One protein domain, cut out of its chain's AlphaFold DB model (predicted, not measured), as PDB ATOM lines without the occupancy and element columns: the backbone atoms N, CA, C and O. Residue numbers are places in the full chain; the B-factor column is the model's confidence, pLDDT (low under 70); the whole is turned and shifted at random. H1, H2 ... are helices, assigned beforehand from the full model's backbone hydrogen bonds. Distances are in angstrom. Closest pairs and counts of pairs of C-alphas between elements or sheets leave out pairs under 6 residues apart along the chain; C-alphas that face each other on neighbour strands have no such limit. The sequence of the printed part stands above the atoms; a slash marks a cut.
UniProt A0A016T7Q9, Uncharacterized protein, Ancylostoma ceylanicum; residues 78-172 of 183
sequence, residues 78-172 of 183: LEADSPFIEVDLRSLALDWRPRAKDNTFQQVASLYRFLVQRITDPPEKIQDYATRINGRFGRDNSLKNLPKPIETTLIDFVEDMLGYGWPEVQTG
ATOM      1  N   LEU A  78     -47.977 -46.883  36.727       88.75
ATOM      2  CA  LEU A  78     -49.011 -46.882  37.739       88.75
ATOM      3  C   LEU A  78     -50.186 -47.726  37.245       88.75
ATOM      4  O   LEU A  78     -50.943 -47.264  36.402       88.75
ATOM      5  N   GLU A  79     -50.347 -48.939  37.761       84.31
ATOM      6  CA  GLU A  79     -51.550 -49.739  37.506       84.31
ATOM      7  C   GLU A  79     -52.688 -49.226  38.389       84.31
ATOM      8  O   GLU A  79     -52.542 -49.137  39.614       84.31
ATOM      9  N   ALA A  80     -53.803 -48.831  37.773       85.00
ATOM     10  CA  ALA A  80     -54.822 -48.067  38.468       85.00
ATOM     11  C   ALA A  80     -56.238 -48.320  37.937       85.00
ATOM     12  O   ALA A  80     -56.456 -48.399  36.730       85.00
ATOM     13  N   ASP A  81     -57.195 -48.384  38.862       87.00
ATOM     14  CA  ASP A  81     -58.627 -48.384  38.564       87.00
ATOM     15  C   ASP A  81     -59.192 -46.958  38.626       87.00
ATOM     16  O   ASP A  81     -58.694 -46.105  39.369       87.00
ATOM     17  N   SER A  82     -60.307 -46.723  37.926       86.62
ATOM     18  CA  SER A  82     -61.052 -45.456  37.991       86.62
ATOM     19  C   SER A  82     -61.302 -45.020  39.449       86.62
ATOM     20  O   SER A  82     -61.716 -45.842  40.275       86.62
ATOM     21  N   PRO A  83     -61.078 -43.740  39.812       92.06
ATOM     22  CA  PRO A  83     -60.836 -42.569  38.957       92.06
ATOM     23  C   PRO A  83     -59.361 -42.326  38.604       92.06
ATOM     24  O   PRO A  83     -59.030 -41.273  38.068       92.06
ATOM     25  N   PHE A  84     -58.463 -43.250  38.937       94.06
ATOM     26  CA  PHE A  84     -57.054 -43.131  38.597       94.06
ATOM     27  C   PHE A  84     -56.792 -43.709  37.202       94.06
ATOM     28  O   PHE A  84     -57.467 -44.648  36.779       94.06
ATOM     29  N   ILE A  85     -55.824 -43.142  36.488       92.56
ATOM     30  CA  ILE A  85     -55.462 -43.561  35.131       92.56
ATOM     31  C   ILE A  85     -54.093 -44.231  35.106       92.56
ATOM     32  O   ILE A  85     -53.184 -43.856  35.851       92.56
ATOM     33  N   GLU A  86     -53.943 -45.209  34.213       92.06
ATOM     34  CA  GLU A  86     -52.664 -45.869  33.980       92.06
ATOM     35  C   GLU A  86     -51.706 -44.937  33.235       92.06
ATOM     36  O   GLU A  86     -52.022 -44.410  32.165       92.06
ATOM     37  N   VAL A  87     -50.523 -44.713  33.809       92.25
ATOM     38  CA  VAL A  87     -49.534 -43.784  33.255       92.25
ATOM     39  C   VAL A  87     -48.123 -44.093  33.751       92.25
ATOM     40  O   VAL A  87     -47.939 -44.678  34.819       92.25
ATOM     41  N   ASP A  88     -47.113 -43.695  32.975       93.25
ATOM     42  CA  ASP A  88     -45.718 -43.697  33.418       93.25
ATOM     43  C   ASP A  88     -45.407 -42.429  34.230       93.25
ATOM     44  O   ASP A  88     -45.354 -41.313  33.696       93.25
ATOM     45  N   LEU A  89     -45.174 -42.603  35.533       92.88
ATOM     46  CA  LEU A  89     -44.850 -41.514  36.454       92.88
ATOM     47  C   LEU A  89     -43.547 -40.807  36.075       92.88
ATOM     48  O   LEU A  89     -43.429 -39.598  36.280       92.88
ATOM     49  N   ARG A  90     -42.582 -41.529  35.484       91.38
ATOM     50  CA  ARG A  90     -41.306 -40.941  35.061       91.38
ATOM     51  C   ARG A  90     -41.522 -39.935  33.936       91.38
ATOM     52  O   ARG A  90     -40.953 -38.849  33.977       91.38
ATOM     53  N   SER A  91     -42.351 -40.288  32.954       91.31
ATOM     54  CA  SER A  91     -42.699 -39.394  31.848       91.31
ATOM     55  C   SER A  91     -43.465 -38.171  32.337       91.31
ATOM     56  O   SER A  91     -43.127 -37.060  31.946       91.31
ATOM     57  N   LEU A  92     -44.432 -38.350  33.244       92.94
ATOM     58  CA  LEU A  92     -45.159 -37.226  33.843       92.94
ATOM     59  C   LEU A  92     -44.235 -36.275  34.606       92.94
ATOM     60  O   LEU A  92     -44.369 -35.058  34.503       92.94
ATOM     61  N   ALA A  93     -43.288 -36.815  35.371       92.81
ATOM     62  CA  ALA A  93     -42.382 -36.015  36.184       92.81
ATOM     63  C   ALA A  93     -41.426 -35.132  35.358       92.81
ATOM     64  O   ALA A  93     -40.897 -34.166  35.903       92.81
ATOM     65  N   LEU A  94     -41.233 -35.396  34.057       91.81
ATOM     66  CA  LEU A  94     -40.465 -34.509  33.166       91.81
ATOM     67  C   LEU A  94     -41.133 -33.138  32.985       91.81
ATOM     68  O   LEU A  94     -40.443 -32.133  32.807       91.81
ATOM     69  N   ASP A  95     -42.463 -33.092  33.059       93.06
ATOM     70  CA  ASP A  95     -43.238 -31.856  32.940       93.06
ATOM     71  C   ASP A  95     -43.314 -31.084  34.264       93.06
ATOM     72  O   ASP A  95     -43.708 -29.911  34.294       93.06
ATOM     73  N   TRP A  96     -42.935 -31.718  35.375       94.38
ATOM     74  CA  TRP A  96     -42.929 -31.079  36.681       94.38
ATOM     75  C   TRP A  96     -41.772 -30.080  36.796       94.38
ATOM     76  O   TRP A  96     -40.620 -30.356  36.468       94.38
ATOM     77  N   ARG A  97     -42.088 -28.880  37.292       89.75
ATOM     78  CA  ARG A  97     -41.124 -27.791  37.484       89.75
ATOM     79  C   ARG A  97     -41.010 -27.463  38.976       89.75
ATOM     80  O   ARG A  97     -41.919 -26.813  39.507       89.75
ATOM     81  N   PRO A  98     -39.934 -27.887  39.667       87.94
ATOM     82  CA  PRO A  98     -39.713 -27.511  41.058       87.94
ATOM     83  C   PRO A  98     -39.507 -25.999  41.184       87.94
ATOM     84  O   PRO A  98     -38.969 -25.340  40.290       87.94
ATOM     85  N   ARG A  99     -39.921 -25.428  42.317       86.12
ATOM     86  CA  ARG A  99     -39.674 -24.011  42.606       86.12
ATOM     87  C   ARG A  99     -38.282 -23.872  43.212       86.12
ATOM     88  O   ARG A  99     -37.969 -24.532  44.193       86.12
ATOM     89  N   ALA A 100     -37.479 -22.948  42.688       79.44
ATOM     90  CA  ALA A 100     -36.079 -22.783  43.092       79.44
ATOM     91  C   ALA A 100     -35.861 -22.461  44.586       79.44
ATOM     92  O   ALA A 100     -34.768 -22.655  45.102       79.44
ATOM     93  N   LYS A 101     -36.878 -21.937  45.283       86.25
ATOM     94  CA  LYS A 101     -36.793 -21.575  46.709       86.25
ATOM     95  C   LYS A 101     -37.285 -22.677  47.652       86.25
ATOM     96  O   LYS A 101     -37.186 -22.507  48.864       86.25
ATOM     97  N   ASP A 102     -37.840 -23.757  47.112       87.19
ATOM     98  CA  ASP A 102     -38.419 -24.828  47.912       87.19
ATOM     99  C   ASP A 102     -37.315 -25.774  48.398       87.19
ATOM    100  O   ASP A 102     -36.461 -26.202  47.619       87.19
ATOM    101  N   ASN A 103     -37.352 -26.141  49.680       87.25
ATOM    102  CA  ASN A 103     -36.526 -27.228  50.207       87.25
ATOM    103  C   ASN A 103     -36.992 -28.595  49.667       87.25
ATOM    104  O   ASN A 103     -38.111 -28.714  49.164       87.25
ATOM    105  N   THR A 104     -36.182 -29.648  49.827       85.25
ATOM    106  CA  THR A 104     -36.500 -30.997  49.320       85.25
ATOM    107  C   THR A 104     -37.901 -31.470  49.715       85.25
ATOM    108  O   THR A 104     -38.645 -31.954  48.871       85.25
ATOM    109  N   PHE A 105     -38.325 -31.289  50.970       86.38
ATOM    110  CA  PHE A 105     -39.652 -31.731  51.416       86.38
ATOM    111  C   PHE A 105     -40.791 -30.940  50.764       86.38
ATOM    112  O   PHE A 105     -41.838 -31.504  50.440       86.38
ATOM    113  N   GLN A 106     -40.599 -29.638  50.553       88.88
ATOM    114  CA  GLN A 106     -41.546 -28.799  49.817       88.88
ATOM    115  C   GLN A 106     -41.627 -29.227  48.349       88.88
ATOM    116  O   GLN A 106     -42.733 -29.352  47.817       88.88
ATOM    117  N   GLN A 107     -40.486 -29.539  47.730       90.44
ATOM    118  CA  GLN A 107     -40.427 -30.065  46.371       90.44
ATOM    119  C   GLN A 107     -41.135 -31.421  46.263       90.44
ATOM    120  O   GLN A 107     -42.027 -31.548  45.428       90.44
ATOM    121  N   VAL A 108     -40.862 -32.370  47.168       90.56
ATOM    122  CA  VAL A 108     -41.563 -33.666  47.270       90.56
ATOM    123  C   VAL A 108     -43.074 -33.458  47.383       90.56
ATOM    124  O   VAL A 108     -43.852 -34.040  46.631       90.56
ATOM    125  N   ALA A 109     -43.517 -32.579  48.285       90.50
ATOM    126  CA  ALA A 109     -44.938 -32.290  48.445       90.50
ATOM    127  C   ALA A 109     -45.551 -31.643  47.189       90.50
ATOM    128  O   ALA A 109     -46.731 -31.840  46.902       90.50
ATOM    129  N   SER A 110     -44.794 -30.831  46.450       93.12
ATOM    130  CA  SER A 110     -45.255 -30.242  45.189       93.12
ATOM    131  C   SER A 110     -45.330 -31.276  44.060       93.12
ATOM    132  O   SER A 110     -46.292 -31.251  43.296       93.12
ATOM    133  N   LEU A 111     -44.380 -32.216  44.011       93.69
ATOM    134  CA  LEU A 111     -44.360 -33.331  43.071       93.69
ATOM    135  C   LEU A 111     -45.558 -34.251  43.308       93.69
ATOM    136  O   LEU A 111     -46.293 -34.523  42.369       93.69
ATOM    137  N   TYR A 112     -45.829 -34.647  44.558       93.44
ATOM    138  CA  TYR A 112     -47.020 -35.440  44.872       93.44
ATOM    139  C   TYR A 112     -48.304 -34.745  44.418       93.44
ATOM    140  O   TYR A 112     -49.138 -35.370  43.775       93.44
ATOM    141  N   ARG A 113     -48.464 -33.443  44.695       93.00
ATOM    142  CA  ARG A 113     -49.645 -32.700  44.220       93.00
ATOM    143  C   ARG A 113     -49.762 -32.733  42.699       93.00
ATOM    144  O   ARG A 113     -50.849 -32.984  42.192       93.00
ATOM    145  N   PHE A 114     -48.656 -32.499  41.997       94.81
ATOM    146  CA  PHE A 114     -48.613 -32.532  40.538       94.81
ATOM    147  C   PHE A 114     -48.989 -33.913  39.986       94.81
ATOM    148  O   PHE A 114     -49.884 -34.008  39.150       94.81
ATOM    149  N   LEU A 115     -48.352 -34.979  40.479       94.25
ATOM    150  CA  LEU A 115     -48.601 -36.344  40.022       94.25
ATOM    151  C   LEU A 115     -50.051 -36.734  40.271       94.25
ATOM    152  O   LEU A 115     -50.751 -37.123  39.345       94.25
ATOM    153  N   VAL A 116     -50.528 -36.561  41.501       93.12
ATOM    154  CA  VAL A 116     -51.858 -37.021  41.892       93.12
ATOM    155  C   VAL A 116     -52.965 -36.294  41.108       93.12
ATOM    156  O   VAL A 116     -53.952 -36.914  40.720       93.12
ATOM    157  N   GLN A 117     -52.783 -35.010  40.784       93.50
ATOM    158  CA  GLN A 117     -53.698 -34.282  39.895       93.50
ATOM    159  C   GLN A 117     -53.708 -34.818  38.459       93.50
ATOM    160  O   GLN A 117     -54.737 -34.741  37.797       93.50
ATOM    161  N   ARG A 118     -52.576 -35.320  37.955       94.19
ATOM    162  CA  ARG A 118     -52.438 -35.805  36.571       94.19
ATOM    163  C   ARG A 118     -52.819 -37.266  36.391       94.19
ATOM    164  O   ARG A 118     -53.221 -37.638  35.299       94.19
ATOM    165  N   ILE A 119     -52.704 -38.070  37.442       94.12
ATOM    166  CA  ILE A 119     -53.097 -39.483  37.429       94.12
ATOM    167  C   ILE A 119     -54.574 -39.688  37.790       94.12
ATOM    168  O   ILE A 119     -54.987 -40.832  37.919       94.12
ATOM    169  N   THR A 120     -55.355 -38.621  37.995       95.00
ATOM    170  CA  THR A 120     -56.778 -38.701  38.359       95.00
ATOM    171  C   THR A 120     -57.634 -38.057  37.272       95.00
ATOM    172  O   THR A 120     -57.371 -36.920  36.886       95.00
ATOM    173  N   ASP A 121     -58.676 -38.757  36.820       92.12
ATOM    174  CA  ASP A 121     -59.624 -38.285  35.811       92.12
ATOM    175  C   ASP A 121     -61.088 -38.408  36.302       92.12
ATOM    176  O   ASP A 121     -61.550 -39.511  36.615       92.12
ATOM    177  N   PRO A 122     -61.846 -37.298  36.399       92.88
ATOM    178  CA  PRO A 122     -61.392 -35.913  36.264       92.88
ATOM    179  C   PRO A 122     -60.536 -35.476  37.479       92.88
ATOM    180  O   PRO A 122     -60.725 -36.013  38.576       92.88
ATOM    181  N   PRO A 123     -59.613 -34.501  37.345       90.69
ATOM    182  CA  PRO A 123     -58.655 -34.143  38.401       90.69
ATOM    183  C   PRO A 123     -59.283 -33.764  39.745       90.69
ATOM    184  O   PRO A 123     -58.667 -33.952  40.793       90.69
ATOM    185  N   GLU A 124     -60.511 -33.246  39.750       92.56
ATOM    186  CA  GLU A 124     -61.243 -32.867  40.960       92.56
ATOM    187  C   GLU A 124     -61.576 -34.076  41.839       92.56
ATOM    188  O   GLU A 124     -61.694 -33.926  43.057       92.56
ATOM    189  N   LYS A 125     -61.661 -35.285  41.260       92.69
ATOM    190  CA  LYS A 125     -61.968 -36.515  42.002       92.69
ATOM    191  C   LYS A 125     -60.954 -36.845  43.079       92.69
ATOM    192  O   LYS A 125     -61.299 -37.562  44.015       92.69
ATOM    193  N   ILE A 126     -59.740 -36.299  43.009       91.62
ATOM    194  CA  ILE A 126     -58.765 -36.523  44.071       91.62
ATOM    195  C   ILE A 126     -59.227 -35.972  45.422       91.62
ATOM    196  O   ILE A 126     -58.825 -36.481  46.465       91.62
ATOM    197  N   GLN A 127     -60.098 -34.961  45.423       90.69
ATOM    198  CA  GLN A 127     -60.613 -34.357  46.651       90.69
ATOM    199  C   GLN A 127     -61.440 -35.339  47.491       90.69
ATOM    200  O   GLN A 127     -61.571 -35.122  48.690       90.69
ATOM    201  N   ASP A 128     -61.919 -36.437  46.894       90.88
ATOM    202  CA  ASP A 128     -62.624 -37.520  47.589       90.88
ATOM    203  C   ASP A 128     -61.666 -38.432  48.394       90.88
ATOM    204  O   ASP A 128     -62.124 -39.331  49.110       90.88
ATOM    205  N   TYR A 129     -60.343 -38.235  48.285       89.06
ATOM    206  CA  TYR A 129     -59.308 -39.105  48.852       89.06
ATOM    207  C   TYR A 129     -58.374 -38.382  49.834       89.06
ATOM    208  O   TYR A 129     -58.091 -37.191  49.723       89.06
ATOM    209  N   ALA A 130     -57.825 -39.140  50.785       82.94
ATOM    210  CA  ALA A 130     -56.809 -38.690  51.729       82.94
ATOM    211  C   ALA A 130     -55.763 -39.784  52.005       82.94
ATOM    212  O   ALA A 130     -56.077 -40.975  52.050       82.94
ATOM    213  N   THR A 131     -54.518 -39.379  52.263       75.94
ATOM    214  CA  THR A 131     -53.472 -40.252  52.818       75.94
ATOM    215  C   THR A 131     -53.423 -40.084  54.338       75.94
ATOM    216  O   THR A 131     -53.372 -38.968  54.862       75.94
ATOM    217  N   ARG A 132     -53.493 -41.191  55.090       73.69
ATOM    218  CA  ARG A 132     -53.601 -41.173  56.560       73.69
ATOM    219  C   ARG A 132     -52.472 -41.979  57.200       73.69
ATOM    220  O   ARG A 132     -52.532 -43.199  57.270       73.69
ATOM    221  N   ILE A 133     -51.505 -41.277  57.786       60.19
ATOM    222  CA  ILE A 133     -50.307 -41.878  58.408       60.19
ATOM    223  C   ILE A 133     -50.631 -42.687  59.686       60.19
ATOM    224  O   ILE A 133     -49.860 -43.555  60.077       60.19
ATOM    225  N   ASN A 134     -51.776 -42.453  60.344       57.44
ATOM    226  CA  ASN A 134     -52.121 -43.094  61.627       57.44
ATOM    227  C   ASN A 134     -53.500 -43.774  61.652       57.44
ATOM    228  O   ASN A 134     -54.111 -43.899  62.712       57.44
ATOM    229  N   GLY A 135     -54.016 -44.195  60.498       52.47
ATOM    230  CA  GLY A 135     -55.191 -45.065  60.393       52.47
ATOM    231  C   GLY A 135     -56.551 -44.479  60.802       52.47
ATOM    232  O   GLY A 135     -57.549 -44.935  60.255       52.47
ATOM    233  N   ARG A 136     -56.649 -43.505  61.725       52.38
ATOM    234  CA  ARG A 136     -57.953 -43.058  62.275       52.38
ATOM    235  C   ARG A 136     -58.068 -41.604  62.750       52.38
ATOM    236  O   ARG A 136     -59.147 -41.223  63.182       52.38
ATOM    237  N   PHE A 137     -57.024 -40.777  62.671       51.28
ATOM    238  CA  PHE A 137     -57.086 -39.419  63.235       51.28
ATOM    239  C   PHE A 137     -56.585 -38.356  62.250       51.28
ATOM    240  O   PHE A 137     -55.394 -38.070  62.161       51.28
ATOM    241  N   GLY A 138     -57.533 -37.795  61.493       54.50
ATOM    242  CA  GLY A 138     -57.357 -36.705  60.532       54.50
ATOM    243  C   GLY A 138     -58.717 -36.252  59.985       54.50
ATOM    244  O   GLY A 138     -59.605 -37.080  59.818       54.50
ATOM    245  N   ARG A 139     -58.876 -34.935  59.792       59.34
ATOM    246  CA  ARG A 139     -60.129 -34.217  59.490       59.34
ATOM    247  C   ARG A 139     -60.874 -34.828  58.294       59.34
ATOM    248  O   ARG A 139     -60.283 -35.025  57.242       59.34
ATOM    249  N   ASP A 140     -62.164 -35.055  58.505       66.50
ATOM    250  CA  ASP A 140     -63.141 -35.657  57.596       66.50
ATOM    251  C   ASP A 140     -63.045 -37.185  57.413       66.50
ATOM    252  O   ASP A 140     -62.197 -37.728  56.701       66.50
ATOM    253  N   ASN A 141     -63.974 -37.886  58.073       70.94
ATOM    254  CA  ASN A 141     -64.139 -39.337  57.983       70.94
ATOM    255  C   ASN A 141     -64.819 -39.781  56.679       70.94
ATOM    256  O   ASN A 141     -64.818 -40.977  56.392       70.94
ATOM    257  N   SER A 142     -65.397 -38.854  55.908       79.88
ATOM    258  CA  SER A 142     -66.062 -39.155  54.634       79.88
ATOM    259  C   SER A 142     -65.073 -39.400  53.489       79.88
ATOM    260  O   SER A 142     -65.405 -40.097  52.531       79.88
ATOM    261  N   LEU A 143     -63.839 -38.899  53.623       84.31
ATOM    262  CA  LEU A 143     -62.777 -39.090  52.640       84.31
ATOM    263  C   LEU A 143     -62.284 -40.539  52.614       84.31
ATOM    264  O   LEU A 143     -61.999 -41.146  53.659       84.31
ATOM    265  N   LYS A 144     -62.137 -41.071  51.398       87.31
ATOM    266  CA  LYS A 144     -61.598 -42.407  51.129       87.31
ATOM    267  C   LYS A 144     -60.090 -42.412  51.353       87.31
ATOM    268  O   LYS A 144     -59.413 -41.415  51.129       87.31
ATOM    269  N   ASN A 145     -59.537 -43.548  51.763       86.31
ATOM    270  CA  ASN A 145     -58.084 -43.697  51.725       86.31
ATOM    271  C   ASN A 145     -57.629 -43.834  50.270       86.31
ATOM    272  O   ASN A 145     -58.341 -44.434  49.457       86.31
ATOM    273  N   LEU A 146     -56.445 -43.308  49.956       87.25
ATOM    274  CA  LEU A 146     -55.806 -43.580  48.672       87.25
ATOM    275  C   LEU A 146     -55.641 -45.105  48.498       87.25
ATOM    276  O   LEU A 146     -55.285 -45.782  49.470       87.25
ATOM    277  N   PRO A 147     -55.921 -45.678  47.312       88.75
ATOM    278  CA  PRO A 147     -55.719 -47.103  47.104       88.75
ATOM    279  C   PRO A 147     -54.258 -47.475  47.359       88.75
ATOM    280  O   PRO A 147     -53.342 -46.819  46.865       88.75
ATOM    281  N   LYS A 148     -54.044 -48.551  48.119       86.44
ATOM    282  CA  LYS A 148     -52.707 -48.976  48.550       86.44
ATOM    283  C   LYS A 148     -51.708 -49.173  47.396       86.44
ATOM    284  O   LYS A 148     -50.568 -48.768  47.576       86.44
ATOM    285  N   PRO A 149     -52.087 -49.732  46.225       87.31
ATOM    286  CA  PRO A 149     -51.171 -49.823  45.086       87.31
ATOM    287  C   PRO A 149     -50.665 -48.449  44.634       87.31
ATOM    288  O   PRO A 149     -49.465 -48.261  44.478       87.31
ATOM    289  N   ILE A 150     -51.566 -47.468  44.536       89.56
ATOM    290  CA  ILE A 150     -51.239 -46.094  44.138       89.56
ATOM    291  C   ILE A 150     -50.305 -45.449  45.161       89.56
ATOM    292  O   ILE A 150     -49.296 -44.854  44.795       89.56
ATOM    293  N   GLU A 151     -50.619 -45.595  46.450       89.38
ATOM    294  CA  GLU A 151     -49.792 -45.072  47.538       89.38
ATOM    295  C   GLU A 151     -48.374 -45.659  47.505       89.38
ATOM    296  O   GLU A 151     -47.406 -44.901  47.498       89.38
ATOM    297  N   THR A 152     -48.246 -46.986  47.423       87.69
ATOM    298  CA  THR A 152     -46.944 -47.665  47.381       87.69
ATOM    299  C   THR A 152     -46.137 -47.246  46.156       87.69
ATOM    300  O   THR A 152     -44.983 -46.859  46.298       87.69
ATOM    301  N   THR A 153     -46.733 -47.244  44.958       90.81
ATOM    302  CA  THR A 153     -46.015 -46.868  43.731       90.81
ATOM    303  C   THR A 153     -45.525 -45.421  43.774       90.81
ATOM    304  O   THR A 153     -44.409 -45.141  43.339       90.81
ATOM    305  N   LEU A 154     -46.328 -44.498  44.313       91.19
ATOM    306  CA  LEU A 154     -45.933 -43.097  44.469       91.19
ATOM    307  C   LEU A 154     -44.787 -42.929  45.477       91.19
ATOM    308  O   LEU A 154     -43.874 -42.143  45.219       91.19
ATOM    309  N   ILE A 155     -44.825 -43.655  46.600       89.25
ATOM    310  CA  ILE A 155     -43.751 -43.645  47.604       89.25
ATOM    311  C   ILE A 155     -42.465 -44.199  46.996       89.25
ATOM    312  O   ILE A 155     -41.451 -43.504  47.007       89.25
ATOM    313  N   ASP A 156     -42.523 -45.392  46.405       89.25
ATOM    314  CA  ASP A 156     -41.365 -46.063  45.816       89.25
ATOM    315  C   ASP A 156     -40.724 -45.205  44.711       89.25
ATOM    316  O   ASP A 156     -39.501 -45.118  44.615       89.25
ATOM    317  N   PHE A 157     -41.540 -44.529  43.895       90.81
ATOM    318  CA  PHE A 157     -41.055 -43.628  42.851       90.81
ATOM    319  C   PHE A 157     -40.282 -42.436  43.426       90.81
ATOM    320  O   PHE A 157     -39.190 -42.114  42.956       90.81
ATOM    321  N   VAL A 158     -40.823 -41.782  44.457       89.88
ATOM    322  CA  VAL A 158     -40.158 -40.640  45.098       89.88
ATOM    323  C   VAL A 158     -38.910 -41.081  45.860       89.88
ATOM    324  O   VAL A 158     -37.904 -40.375  45.829       89.88
ATOM    325  N   GLU A 159     -38.933 -42.245  46.507       87.31
ATOM    326  CA  GLU A 159     -37.742 -42.832  47.122       87.31
ATOM    327  C   GLU A 159     -36.640 -43.077  46.085       87.31
ATOM    328  O   GLU A 159     -35.484 -42.737  46.331       87.31
ATOM    329  N   ASP A 160     -36.990 -43.573  44.898       87.94
ATOM    330  CA  ASP A 160     -36.059 -43.748  43.781       87.94
ATOM    331  C   ASP A 160     -35.503 -42.396  43.289       87.94
ATOM    332  O   ASP A 160     -34.294 -42.256  43.116       87.94
ATOM    333  N   MET A 161     -36.341 -41.356  43.176       88.19
ATOM    334  CA  MET A 161     -35.897 -39.991  42.835       88.19
ATOM    335  C   MET A 161     -34.977 -39.358  43.889       88.19
ATOM    336  O   MET A 161     -34.130 -38.526  43.558       88.19
ATOM    337  N   LEU A 162     -35.131 -39.736  45.158       86.50
ATOM    338  CA  LEU A 162     -34.263 -39.312  46.261       86.50
ATOM    339  C   LEU A 162     -32.983 -40.161  46.372       86.50
ATOM    340  O   LEU A 162     -32.146 -39.884  47.229       86.50
ATOM    341  N   GLY A 163     -32.823 -41.184  45.524       81.94
ATOM    342  CA  GLY A 163     -31.669 -42.085  45.524       81.94
ATOM    343  C   GLY A 163     -31.756 -43.236  46.531       81.94
ATOM    344  O   GLY A 163     -30.768 -43.938  46.740       81.94
ATOM    345  N   TYR A 164     -32.921 -43.471  47.139       78.00
ATOM    346  CA  TYR A 164     -33.166 -44.574  48.078       78.00
ATOM    347  C   TYR A 164     -33.698 -45.856  47.413       78.00
ATOM    348  O   TYR A 164     -33.782 -46.890  48.072       78.00
ATOM    349  N   GLY A 165     -34.023 -45.820  46.117       62.78
ATOM    350  CA  GLY A 165     -34.578 -46.964  45.376       62.78
ATOM    351  C   GLY A 165     -33.576 -48.062  44.989       62.78
ATOM    352  O   GLY A 165     -33.972 -49.069  44.405       62.78
ATOM    353  N   TRP A 166     -32.291 -47.900  45.320       61.44
ATOM    354  CA  TRP A 166     -31.233 -48.850  44.966       61.44
ATOM    355  C   TRP A 166     -31.225 -50.096  45.874       61.44
ATOM    356  O   TRP A 166     -31.385 -49.974  47.095       61.44
ATOM    357  N   PRO A 167     -30.989 -51.301  45.320       55.56
ATOM    358  CA  PRO A 167     -31.026 -52.551  46.079       55.56
ATOM    359  C   PRO A 167     -29.996 -52.596  47.219       55.56
ATOM    360  O   PRO A 167     -30.262 -53.214  48.250       55.56
ATOM    361  N   GLU A 168     -28.864 -51.899  47.104       52.81
ATOM    362  CA  GLU A 168     -27.837 -51.816  48.153       52.81
ATOM    363  C   GLU A 168     -28.318 -51.011  49.376       52.81
ATOM    364  O   GLU A 168     -27.981 -51.326  50.519       52.81
ATOM    365  N   VAL A 169     -29.177 -50.008  49.156       54.16
ATOM    366  CA  VAL A 169     -29.796 -49.184  50.213       54.16
ATOM    367  C   VAL A 169     -30.942 -49.935  50.902       54.16
ATOM    368  O   VAL A 169     -31.220 -49.721  52.087       54.16
ATOM    369  N   GLN A 170     -31.588 -50.846  50.173       48.88
ATOM    370  CA  GLN A 170     -32.664 -51.698  50.678       48.88
ATOM    371  C   GLN A 170     -32.138 -52.913  51.459       48.88
ATOM    372  O   GLN A 170     -32.778 -53.337  52.420       48.88
ATOM    373  N   THR A 171     -30.964 -53.441  51.098       45.41
ATOM    374  CA  THR A 171     -30.355 -54.633  51.724       45.41
ATOM    375  C   THR A 171     -29.351 -54.326  52.842       45.41
ATOM    376  O   THR A 171     -28.941 -55.238  53.555       45.41
ATOM    377  N   GLY A 172     -28.984 -53.056  53.059       47.16
ATOM    378  CA  GLY A 172     -28.102 -52.645  54.162       47.16
ATOM    379  C   GLY A 172     -26.625 -52.996  53.959       47.16
ATOM    380  O   GLY A 172     -25.842 -52.932  54.908       47.16
TER     381      GLY A 172
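AT A GLANCE: This is residues 78 to 172 of the 183 residues of an uncharacterized protein of Ancylostoma ceylanicum (UniProt A0A016T7Q9). The two longer helices, H2 and H4, make a loose V, with short H1 packing on H2 and near H4; H3 makes a corner with H2, a long loop leads from H3 to H4, and residues 166 to 172, which include H5, stick out. The printed part has 95 residues with five named helices, H1 to H5 in chain order, and no named strand. The class is all helix, though named elements hold 45 of the 95 residues. The whole is compact, with a radius of gyration of the C-alphas of 14.3 A and spans of 39 by 31 by 30 A.

HOW THE PARTS SIT: H2, residues 104 to 118, and H4, residues 148 to 161, are close but not clearly touching, the closest C-alphas being those of Val 108 and Val 158, 7.4 A apart. They run opposite ways at a steep tilt of 45 degrees. H1, residues 89 to 93, touches H2, with the C-alphas of Leu 92 and Leu 115 closest at 7.1 A. H3, residues 123 to 128, touches H2 only at the corner, with residues 116 to 117 of H2 alone, about perpendicular at 73 degrees; the closest C-alphas, of Gln 117 and Pro 123, are 5.2 A apart. H5, residues 167 to 171, is apart from H4. Every O i to N i+4 pair is within hydrogen-bond range in H1, H2, H4 and H5; H3 has 0 of 2, but 3 of 3 O i to N i+3 pairs.

IN THESE COORDINATES: H2 is 21.0 A long, from C-alpha 104 at (-36.500, -30.997, 49.320), and H4 19.9 A. H3 measures 10.6 A, H1 6.0 A and H5 6.1 A, ending at C-alpha 171 at (-30.355, -54.633, 51.724).

THE WHOLE: The farthest C-alphas, of Pro 122 and Gly 172, are 41.3 A apart. The printed part has no cut. The H3 to H4 link is long. Residues 133 to 140 and 165 to 172 have pLDDT under 70.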